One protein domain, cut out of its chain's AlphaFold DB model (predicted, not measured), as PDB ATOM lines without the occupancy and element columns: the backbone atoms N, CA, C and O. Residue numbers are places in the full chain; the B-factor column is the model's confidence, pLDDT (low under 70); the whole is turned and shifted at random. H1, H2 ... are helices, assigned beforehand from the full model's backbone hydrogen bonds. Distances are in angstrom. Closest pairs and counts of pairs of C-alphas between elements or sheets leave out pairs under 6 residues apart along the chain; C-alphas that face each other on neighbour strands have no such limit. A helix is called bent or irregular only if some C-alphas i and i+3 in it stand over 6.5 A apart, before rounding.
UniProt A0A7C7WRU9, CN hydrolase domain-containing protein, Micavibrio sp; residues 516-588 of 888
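What this domain is: This is residues 516 to 588 of the 888 residues of the protein "CN hydrolase domain-containing protein" of Micavibrio sp (UniProt A0A7C7WRU9). Two long helices, H2 and H3, run opposite ways with their lines nearly parallel and little contact between them, while the shorter H1 crosses H2. After H3 a stretch with no named element, residues 571 to 588, runs back toward the H2 to H3 link. The printed part has 73 residues with three named helices, in the order H1, H2, H3, and no named strand; the class is all helix. The whole is compact, with a radius of gyration of the C-alphas of 11.9 A, and spans 34 by 25 by 17 A.

Where its parts are: The longest helix is H2, residues 534 to 548, 20.9 A from first to last C-alpha; it begins at C-alpha 534 (51.478, 37.775, 9.038). It is neither bent nor irregular, but only just: C-alphas 535 and 538 are 6.2 A apart. H3, residues 557 to 570, is 20.2 A long and ends at C-alpha 570 (36.946, 31.778, 3.413). H1, residues 516 to 525, is 14.2 A long and begins at C-alpha 516 (42.614, 48.743, 19.244).

How they stand to each other: H2 and H1 touch, about perpendicular at 82 degrees; their closest C-alphas, those of Ala 545 and Asp 518, are 5.3 A apart. H2 and H3 are close but not clearly touching; their closest C-alphas, those of Val 543 and Ile 567, are 7.7 A apart. These two run opposite ways at a shallow tilt of 3 degrees. H1 and H3 are apart. In H1 and H3 every O i to N i+4 pair is within hydrogen-bond range; in H2, 9 of 11 are.

The domain as a whole: The two C-alphas farthest apart, those of Gln 531 and Gly 553, are 34.8 A apart. The printed part has no cut. The links H1 to H2 and H2 to H3 are short. The mean pLDDT of the printed part is 85.6, and no printed residue is under 70.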
ATOM      1  N   PHE A 516      42.429  49.615  18.087       85.19
ATOM      2  CA  PHE A 516      42.614  48.743  19.244       85.19
ATOM      3  C   PHE A 516      41.397  47.839  19.471       85.19
ATOM      4  O   PHE A 516      41.562  46.656  19.766       85.19
ATOM      5  N   LEU A 517      40.186  48.363  19.268       83.38
ATOM      6  CA  LEU A 517      38.957  47.571  19.283       83.38
ATOM      7  C   LEU A 517      38.972  46.495  18.188       83.38
ATOM      8  O   LEU A 517      38.668  45.339  18.474       83.38
ATOM      9  N   ASP A 518      39.389  46.849  16.973       83.62
ATOM     10  CA  ASP A 518      39.503  45.912  15.853       83.62
ATOM     11  C   ASP A 518      40.562  44.833  16.115       83.62
ATOM     12  O   ASP A 518      40.347  43.658  15.817       83.62
ATOM     13  N   PHE A 519      41.699  45.208  16.712       82.62
ATOM     14  CA  PHE A 519      42.721  44.253  17.146       82.62
ATOM     15  C   PHE A 519      42.168  43.260  18.181       82.62
ATOM     16  O   PHE A 519      42.380  42.053  18.062       82.62
ATOM     17  N   CYS A 520      41.426  43.744  19.179       82.50
ATOM     18  CA  CYS A 520      40.795  42.880  20.172       82.50
ATOM     19  C   CYS A 520      39.713  41.988  19.556       82.50
ATOM     20  O   CYS A 520      39.636  40.810  19.899       82.50
ATOM     21  N   ALA A 521      38.915  42.505  18.620       82.25
ATOM     22  CA  ALA A 521      37.926  41.712  17.897       82.25
ATOM     23  C   ALA A 521      38.579  40.582  17.093       82.25
ATOM     24  O   ALA A 521      38.112  39.448  17.153       82.25
ATOM     25  N   MET A 522      39.705  40.861  16.429       84.19
ATOM     26  CA  MET A 522      40.520  39.842  15.770       84.19
ATOM     27  C   MET A 522      40.997  38.773  16.761       84.19
ATOM     28  O   MET A 522      40.822  37.584  16.511       84.19
ATOM     29  N   ALA A 523      41.544  39.176  17.910       81.25
ATOM     30  CA  ALA A 523      42.015  38.242  18.933       81.25
ATOM     31  C   ALA A 523      40.895  37.361  19.525       81.25
ATOM     32  O   ALA A 523      41.167  36.233  19.919       81.25
ATOM     33  N   MET A 524      39.654  37.857  19.574       81.81
ATOM     34  CA  MET A 524      38.486  37.095  20.040       81.81
ATOM     35  C   MET A 524      37.885  36.186  18.960       81.81
ATOM     36  O   MET A 524      37.205  35.218  19.288       81.81
ATOM     37  N   ALA A 525      38.100  36.502  17.683       87.19
ATOM     38  CA  ALA A 525      37.478  35.789  16.574       87.19
ATOM     39  C   ALA A 525      38.196  34.482  16.196       87.19
ATOM     40  O   ALA A 525      37.593  33.603  15.574       87.19
ATOM     41  N   VAL A 526      39.473  34.342  16.563       88.56
ATOM     42  CA  VAL A 526      40.336  33.209  16.191       88.56
ATOM     43  C   VAL A 526      40.870  32.474  17.421       88.56
ATOM     44  O   VAL A 526      41.083  33.077  18.466       88.56
ATOM     45  N   THR A 527      41.124  31.166  17.305       83.50
ATOM     46  CA  THR A 527      41.581  30.338  18.444       83.50
ATOM     47  C   THR A 527      43.027  30.618  18.853       83.50
ATOM     48  O   THR A 527      43.324  30.709  20.040       83.50
ATOM     49  N   ASP A 528      43.932  30.750  17.882       85.25
ATOM     50  CA  ASP A 528      45.329  31.098  18.132       85.25
ATOM     51  C   ASP A 528      45.836  32.016  17.021       85.25
ATOM     52  O   ASP A 528      46.258  31.580  15.947       85.25
ATOM     53  N   SER A 529      45.806  33.321  17.292       83.75
ATOM     54  CA  SER A 529      46.308  34.309  16.340       83.75
ATOM     55  C   SER A 529      47.813  34.167  16.083       83.75
ATOM     56  O   SER A 529      48.291  34.652  15.062       83.75
ATOM     57  N   THR A 530      48.595  33.501  16.939       84.44
ATOM     58  CA  THR A 530      50.048  33.351  16.739       84.44
ATOM     59  C   THR A 530      50.401  32.392  15.601       84.44
ATOM     60  O   THR A 530      51.439  32.584  14.975       84.44
ATOM     61  N   GLN A 531      49.505  31.456  15.264       86.19
ATOM     62  CA  GLN A 531      49.684  30.491  14.166       86.19
ATOM     63  C   GLN A 531      49.285  31.043  12.793       86.19
ATOM     64  O   GLN A 531      49.465  30.377  11.778       86.19
ATOM     65  N   ILE A 532      48.724  32.253  12.744       85.88
ATOM     66  CA  ILE A 532      48.282  32.870  11.496       85.88
ATOM     67  C   ILE A 532      49.454  33.641  10.885       85.88
ATOM     68  O   ILE A 532      50.022  34.541  11.515       85.88
ATOM     69  N   GLU A 533      49.784  33.305   9.638       87.38
ATOM     70  CA  GLU A 533      50.791  34.003   8.835       87.38
ATOM     71  C   GLU A 533      50.537  35.517   8.792       87.38
ATOM     72  O   GLU A 533      49.398  35.977   8.654       87.38
ATOM     73  N   MET A 534      51.601  36.318   8.888       82.62
ATOM     74  CA  MET A 534      51.478  37.775   9.038       82.62
ATOM     75  C   MET A 534      50.793  38.427   7.829       82.62
ATOM     76  O   MET A 534      49.968  39.327   7.983       82.62
ATOM     77  N   SER A 535      51.088  37.931   6.627       83.62
ATOM     78  CA  SER A 535      50.461  38.382   5.378       83.62
ATOM     79  C   SER A 535      48.950  38.121   5.344       83.62
ATOM     80  O   SER A 535      48.209  38.875   4.716       83.62
ATOM     81  N   ARG A 536      48.483  37.091   6.062       85.88
ATOM     82  CA  ARG A 536      47.074  36.689   6.151       85.88
ATOM     83  C   ARG A 536      46.339  37.392   7.295       85.88
ATOM     84  O   ARG A 536      45.162  37.712   7.145       85.88
ATOM     85  N   LYS A 537      47.038  37.724   8.388       85.12
ATOM     86  CA  LYS A 537      46.486  38.485   9.527       85.12
ATOM     87  C   LYS A 537      45.861  39.809   9.120       85.12
ATOM     88  O   LYS A 537      44.795  40.139   9.622       85.12
ATOM     89  N   LEU A 538      46.507  40.554   8.223       82.31
ATOM     90  CA  LEU A 538      46.022  41.873   7.819       82.31
ATOM     91  C   LEU A 538      44.685  41.784   7.064       82.31
ATOM     92  O   LEU A 538      43.764  42.546   7.348       82.31
ATOM     93  N   ALA A 539      44.568  40.834   6.130       86.56
ATOM     94  CA  ALA A 539      43.321  40.585   5.404       86.56
ATOM     95  C   ALA A 539      42.208  40.146   6.364       86.56
ATOM     96  O   ALA A 539      41.103  40.686   6.335       86.56
ATOM     97  N   LEU A 540      42.540  39.233   7.276       88.19
ATOM     98  CA  LEU A 540      41.609  38.702   8.259       88.19
ATOM     99  C   LEU A 540      41.107  39.772   9.239       88.19
ATOM    100  O   LEU A 540      39.904  39.890   9.470       88.19
ATOM    101  N   GLN A 541      42.014  40.606   9.753       86.69
ATOM    102  CA  GLN A 541      41.675  41.729  10.624       86.69
ATOM    103  C   GLN A 541      40.714  42.694   9.929       86.69
ATOM    104  O   GLN A 541      39.739  43.123  10.541       86.69
ATOM    105  N   LYS A 542      40.951  43.001   8.648       87.69
ATOM    106  CA  LYS A 542      40.070  43.873   7.867       87.69
ATOM    107  C   LYS A 542      38.656  43.296   7.758       87.69
ATOM    108  O   LYS A 542      37.695  44.008   8.032       87.69
ATOM    109  N   VAL A 543      38.526  42.013   7.417       90.50
ATOM    110  CA  VAL A 543      37.218  41.346   7.273       90.50
ATOM    111  C   VAL A 543      36.458  41.302   8.603       90.50
ATOM    112  O   VAL A 543      35.265  41.610   8.646       90.50
ATOM    113  N   ILE A 544      37.144  40.977   9.704       89.56
ATOM    114  CA  ILE A 544      36.541  40.944  11.046       89.56
ATOM    115  C   ILE A 544      36.119  42.345  11.489       89.56
ATOM    116  O   ILE A 544      35.012  42.506  11.999       89.56
ATOM    117  N   ALA A 545      36.955  43.360  11.263       86.94
ATOM    118  CA  ALA A 545      36.630  44.745  11.587       86.94
ATOM    119  C   ALA A 545      35.410  45.239  10.794       86.94
ATOM    120  O   ALA A 545      34.492  45.818  11.371       86.94
ATOM    121  N   GLU A 546      35.344  44.968   9.488       87.69
ATOM    122  CA  GLU A 546      34.188  45.321   8.655       87.69
ATOM    123  C   GLU A 546      32.894  44.651   9.142       87.69
ATOM    124  O   GLU A 546      31.842  45.289   9.154       87.69
ATOM    125  N   HIS A 547      32.964  43.390   9.584       88.31
ATOM    126  CA  HIS A 547      31.814  42.672  10.151       88.31
ATOM    127  C   HIS A 547      31.382  43.224  11.515       88.31
ATOM    128  O   HIS A 547      30.188  43.418  11.771       88.31
ATOM    129  N   LEU A 548      32.355  43.521  12.377       86.12
ATOM    130  CA  LEU A 548      32.134  44.097  13.701       86.12
ATOM    131  C   LEU A 548      31.382  45.429  13.618       86.12
ATOM    132  O   LEU A 548      30.468  45.677  14.405       86.12
ATOM    133  N   ARG A 549      31.766  46.264  12.643       80.56
ATOM    134  CA  ARG A 549      31.290  47.641  12.443       80.56
ATOM    135  C   ARG A 549      29.932  47.746  11.731       80.56
ATOM    136  O   ARG A 549      29.472  48.864  11.496       80.56
ATOM    137  N   LEU A 550      29.292  46.631  11.362       85.00
ATOM    138  CA  LEU A 550      27.948  46.664  10.778       85.00
ATOM    139  C   LEU A 550      26.967  47.351  11.739       85.00
ATOM    140  O   LEU A 550      26.969  47.090  12.941       85.00
ATOM    141  N   LYS A 551      26.132  48.246  11.207       80.69
ATOM    142  CA  LYS A 551      25.217  49.055  12.021       80.69
ATOM    143  C   LYS A 551      23.958  48.263  12.393       80.69
ATOM    144  O   LYS A 551      23.481  47.468  11.584       80.69
ATOM    145  N   PRO A 552      23.348  48.521  13.561       77.25
ATOM    146  CA  PRO A 552      22.019  48.012  13.880       77.25
ATOM    147  C   PRO A 552      21.024  48.295  12.748       77.25
ATOM    148  O   PRO A 552      20.920  49.422  12.257       77.25
ATOM    149  N   GLY A 553      20.320  47.251  12.307       77.94
ATOM    150  CA  GLY A 553      19.340  47.332  11.222       77.94
ATOM    151  C   GLY A 553      19.924  47.453   9.808       77.94
ATOM    152  O   GLY A 553      19.154  47.621   8.867       77.94
ATOM    153  N   SER A 554      21.249  47.363   9.623       82.94
ATOM    154  CA  SER A 554      21.847  47.405   8.277       82.94
ATOM    155  C   SER A 554      21.642  46.123   7.471       82.94
ATOM    156  O   SER A 554      21.735  46.164   6.250       82.94
ATOM    157  N   LEU A 555      21.420  44.993   8.146       85.56
ATOM    158  CA  LEU A 555      21.149  43.680   7.556       85.56
ATOM    159  C   LEU A 555      20.041  42.988   8.355       85.56
ATOM    160  O   LEU A 555      19.924  43.194   9.568       85.56
ATOM    161  N   SER A 556      19.260  42.138   7.692       86.50
ATOM    162  CA  SER A 556      18.389  41.171   8.367       86.50
ATOM    163  C   SER A 556      19.205  40.086   9.081       86.50
ATOM    164  O   SER A 556      20.379  39.859   8.779       86.50
ATOM    165  N   ALA A 557      18.576  39.377  10.025       84.25
ATOM    166  CA  ALA A 557      19.225  38.278  10.742       84.25
ATOM    167  C   ALA A 557      19.725  37.172   9.791       84.25
ATOM    168  O   ALA A 557      20.825  36.656   9.973       84.25
ATOM    169  N   GLU A 558      18.952  36.852   8.747       87.50
ATOM    170  CA  GLU A 558      19.319  35.853   7.735       87.50
ATOM    171  C   GLU A 558      20.539  36.290   6.912       87.50
ATOM    172  O   GLU A 558      21.465  35.503   6.706       87.50
ATOM    173  N   GLU A 559      20.583  37.555   6.481       90.75
ATOM    174  CA  GLU A 559      21.725  38.113   5.748       90.75
ATOM    175  C   GLU A 559      22.989  38.162   6.610       90.75
ATOM    176  O   GLU A 559      24.080  37.853   6.123       90.75
ATOM    177  N   LEU A 560      22.848  38.503   7.895       88.44
ATOM    178  CA  LEU A 560      23.964  38.516   8.835       88.44
ATOM    179  C   LEU A 560      24.535  37.104   9.030       88.44
ATOM    180  O   LEU A 560      25.743  36.914   8.898       88.44
ATOM    181  N   SER A 561      23.679  36.101   9.261       89.06
ATOM    182  CA  SER A 561      24.109  34.701   9.383       89.06
ATOM    183  C   SER A 561      24.753  34.172   8.103       89.06
ATOM    184  O   SER A 561      25.746  33.444   8.166       89.06
ATOM    185  N   LYS A 562      24.229  34.555   6.932       92.56
ATOM    186  CA  LYS A 562      24.823  34.183   5.645       92.56
ATOM    187  C   LYS A 562      26.237  34.750   5.503       92.56
ATOM    188  O   LYS A 562      27.155  34.002   5.179       92.56
ATOM    189  N   ARG A 563      26.424  36.037   5.809       92.12
ATOM    190  CA  ARG A 563      27.740  36.692   5.773       92.12
ATOM    191  C   ARG A 563      28.731  36.034   6.735       92.12
ATOM    192  O   ARG A 563      29.879  35.814   6.369       92.12
ATOM    193  N   GLU A 564      28.297  35.684   7.944       91.56
ATOM    194  CA  GLU A 564      29.147  34.973   8.909       91.56
ATOM    195  C   GLU A 564      29.592  33.600   8.393       91.56
ATOM    196  O   GLU A 564      30.752  33.227   8.570       91.56
ATOM    197  N   ALA A 565      28.697  32.859   7.734       91.62
ATOM    198  CA  ALA A 565      29.028  31.575   7.124       91.62
ATOM    199  C   ALA A 565      30.027  31.727   5.965       91.62
ATOM    200  O   ALA A 565      30.962  30.935   5.860       91.62
ATOM    201  N   GLU A 566      29.867  32.760   5.134       93.81
ATOM    202  CA  GLU A 566      30.792  33.082   4.040       93.81
ATOM    203  C   GLU A 566      32.193  33.427   4.569       93.81
ATOM    204  O   GLU A 566      33.178  32.843   4.113       93.81
ATOM    205  N   ILE A 567      32.288  34.284   5.595       92.12
ATOM    206  CA  ILE A 567      33.571  34.641   6.225       92.12
ATOM    207  C   ILE A 567      34.258  33.398   6.803       92.12
ATOM    208  O   ILE A 567      35.452  33.207   6.593       92.12
ATOM    209  N   LYS A 568      33.521  32.526   7.498       91.81
ATOM    210  CA  LYS A 568      34.080  31.294   8.085       91.81
ATOM    211  C   LYS A 568      34.512  30.269   7.036       91.81
ATOM    212  O   LYS A 568      35.447  29.510   7.277       91.81
ATOM    213  N   ALA A 569      33.847  30.234   5.881       91.94
ATOM    214  CA  ALA A 569      34.245  29.375   4.771       91.94
ATOM    215  C   ALA A 569      35.547  29.858   4.109       91.94
ATOM    216  O   ALA A 569      36.387  29.037   3.742       91.94
ATOM    217  N   GLU A 570      35.728  31.175   3.974       90.81
ATOM    218  CA  GLU A 570      36.946  31.778   3.413       90.81
ATOM    219  C   GLU A 570      38.127  31.759   4.406       90.81
ATOM    220  O   GLU A 570      39.276  31.516   4.019       90.81
ATOM    221  N   TYR A 571      37.832  31.948   5.696       89.19
ATOM    222  CA  TYR A 571      38.796  31.995   6.795       89.19
ATOM    223  C   TYR A 571      38.450  30.953   7.874       89.19
ATOM    224  O   TYR A 571      37.839  31.298   8.891       89.19
ATOM    225  N   PRO A 572      38.858  29.679   7.696       87.75
ATOM    226  CA  PRO A 572      38.590  28.603   8.656       87.75
ATOM    227  C   PRO A 572      39.161  28.845  10.061       87.75
ATOM    228  O   PRO A 572      38.753  28.190  11.018       87.75
ATOM    229  N   GLU A 573      40.114  29.771  10.197       88.94
ATOM    230  CA  GLU A 573      40.688  30.199  11.474       88.94
ATOM    231  C   GLU A 573      39.685  30.968  12.353       88.94
ATOM    232  O   GLU A 573      39.860  31.044  13.574       88.94
ATOM    233  N   VAL A 574      38.641  31.542  11.740       89.75
ATOM    234  CA  VAL A 574      37.577  32.280  12.425       89.75
ATOM    235  C   VAL A 574      36.588  31.300  13.032       89.75
ATOM    236  O   VAL A 574      35.791  30.663  12.342       89.75
ATOM    237  N   THR A 575      36.577  31.223  14.355       88.31
ATOM    238  CA  THR A 575      35.640  30.368  15.090       88.31
ATOM    239  C   THR A 575      34.411  31.149  15.546       88.31
ATOM    240  O   THR A 575      33.283  30.642  15.486       88.31
ATOM    241  N   GLN A 576      34.596  32.421  15.898       86.31
ATOM    242  CA  GLN A 576      33.541  33.292  16.398       86.31
ATOM    243  C   GLN A 576      33.583  34.658  15.713       86.31
ATOM    244  O   GLN A 576      34.644  35.194  15.425       86.31
ATOM    245  N   LEU A 577      32.410  35.231  15.447       87.38
ATOM    246  CA  LEU A 577      32.270  36.598  14.958       87.38
ATOM    247  C   LEU A 577      31.319  37.350  15.881       87.38
ATOM    248  O   LEU A 577      30.362  36.780  16.408       87.38
ATOM    249  N   MET A 578      31.618  38.627  16.076       85.94
ATOM    250  CA  MET A 578      30.773  39.565  16.798       85.94
ATOM    251  C   MET A 578      30.396  40.694  15.848       85.94
ATOM    252  O   MET A 578      31.235  41.139  15.066       85.94
ATOM    253  N   SER A 579      29.157  41.166  15.931       84.94
ATOM    254  CA  SER A 579      28.682  42.304  15.154       84.94
ATOM    255  C   SER A 579      27.773  43.198  15.983       84.94
ATOM    256  O   SER A 579      26.869  42.711  16.665       84.94
ATOM    257  N   ALA A 580      27.963  44.513  15.871       79.50
ATOM    258  CA  ALA A 580      27.041  45.496  16.431       79.50
ATOM    259  C   ALA A 580      25.637  45.430  15.791       79.50
ATOM    260  O   ALA A 580      24.667  45.874  16.400       79.50
ATOM    261  N   ALA A 581      25.507  44.838  14.597       81.88
ATOM    262  CA  ALA A 581      24.221  44.616  13.940       81.88
ATOM    263  C   ALA A 581      23.398  43.476  14.564       81.88
ATOM    264  O   ALA A 581      22.199  43.398  14.309       81.88
ATOM    265  N   ASN A 582      24.012  42.602  15.373       82.81
ATOM    266  CA  ASN A 582      23.314  41.526  16.071       82.81
ATOM    267  C   ASN A 582      22.810  42.017  17.445       82.81
ATOM    268  O   ASN A 582      23.629  42.209  18.351       82.81
ATOM    269  N   PRO A 583      21.486  42.141  17.670       75.12
ATOM    270  CA  PRO A 583      20.944  42.632  18.940       75.12
ATOM    271  C   PRO A 583      21.371  41.801  20.157       75.12
ATOM    272  O   PRO A 583      21.537  42.339  21.248       75.12
ATOM    273  N   THR A 584      21.609  40.496  19.976       78.81
ATOM    274  CA  THR A 584      22.041  39.598  21.065       78.81
ATOM    275  C   THR A 584      23.506  39.796  21.469       78.81
ATOM    276  O   THR A 584      23.907  39.375  22.551       78.81
ATOM    277  N   GLN A 585      24.308  40.452  20.622       81.25
ATOM    278  CA  GLN A 585      25.740  40.690  20.835       81.25
ATOM    279  C   GLN A 585      26.065  42.158  21.145       81.25
ATOM    280  O   GLN A 585      27.194  42.462  21.533       81.25
ATOM    281  N   LEU A 586      25.091  43.066  21.023       77.94
ATOM    282  CA  LEU A 586      25.285  44.506  21.208       77.94
ATOM    283  C   LEU A 586      25.890  44.846  22.581       77.94
ATOM    284  O   LEU A 586      26.887  45.557  22.656       77.94
ATOM    285  N   VAL A 587      25.367  44.250  23.656       79.81
ATOM    286  CA  VAL A 587      25.887  44.453  25.022       79.81
ATOM    287  C   VAL A 587      27.347  43.998  25.148       79.81
ATOM    288  O   VAL A 587      28.143  44.631  25.839       79.81
ATOM    289  N   ALA A 588      27.735  42.907  24.479       82.12
ATOM    290  CA  ALA A 588      29.120  42.436  24.492       82.12
ATOM    291  C   ALA A 588      30.057  43.417  23.764       82.12
ATOM    292  O   ALA A 588      31.146  43.710  24.261       82.12
TER     293      ALA A 588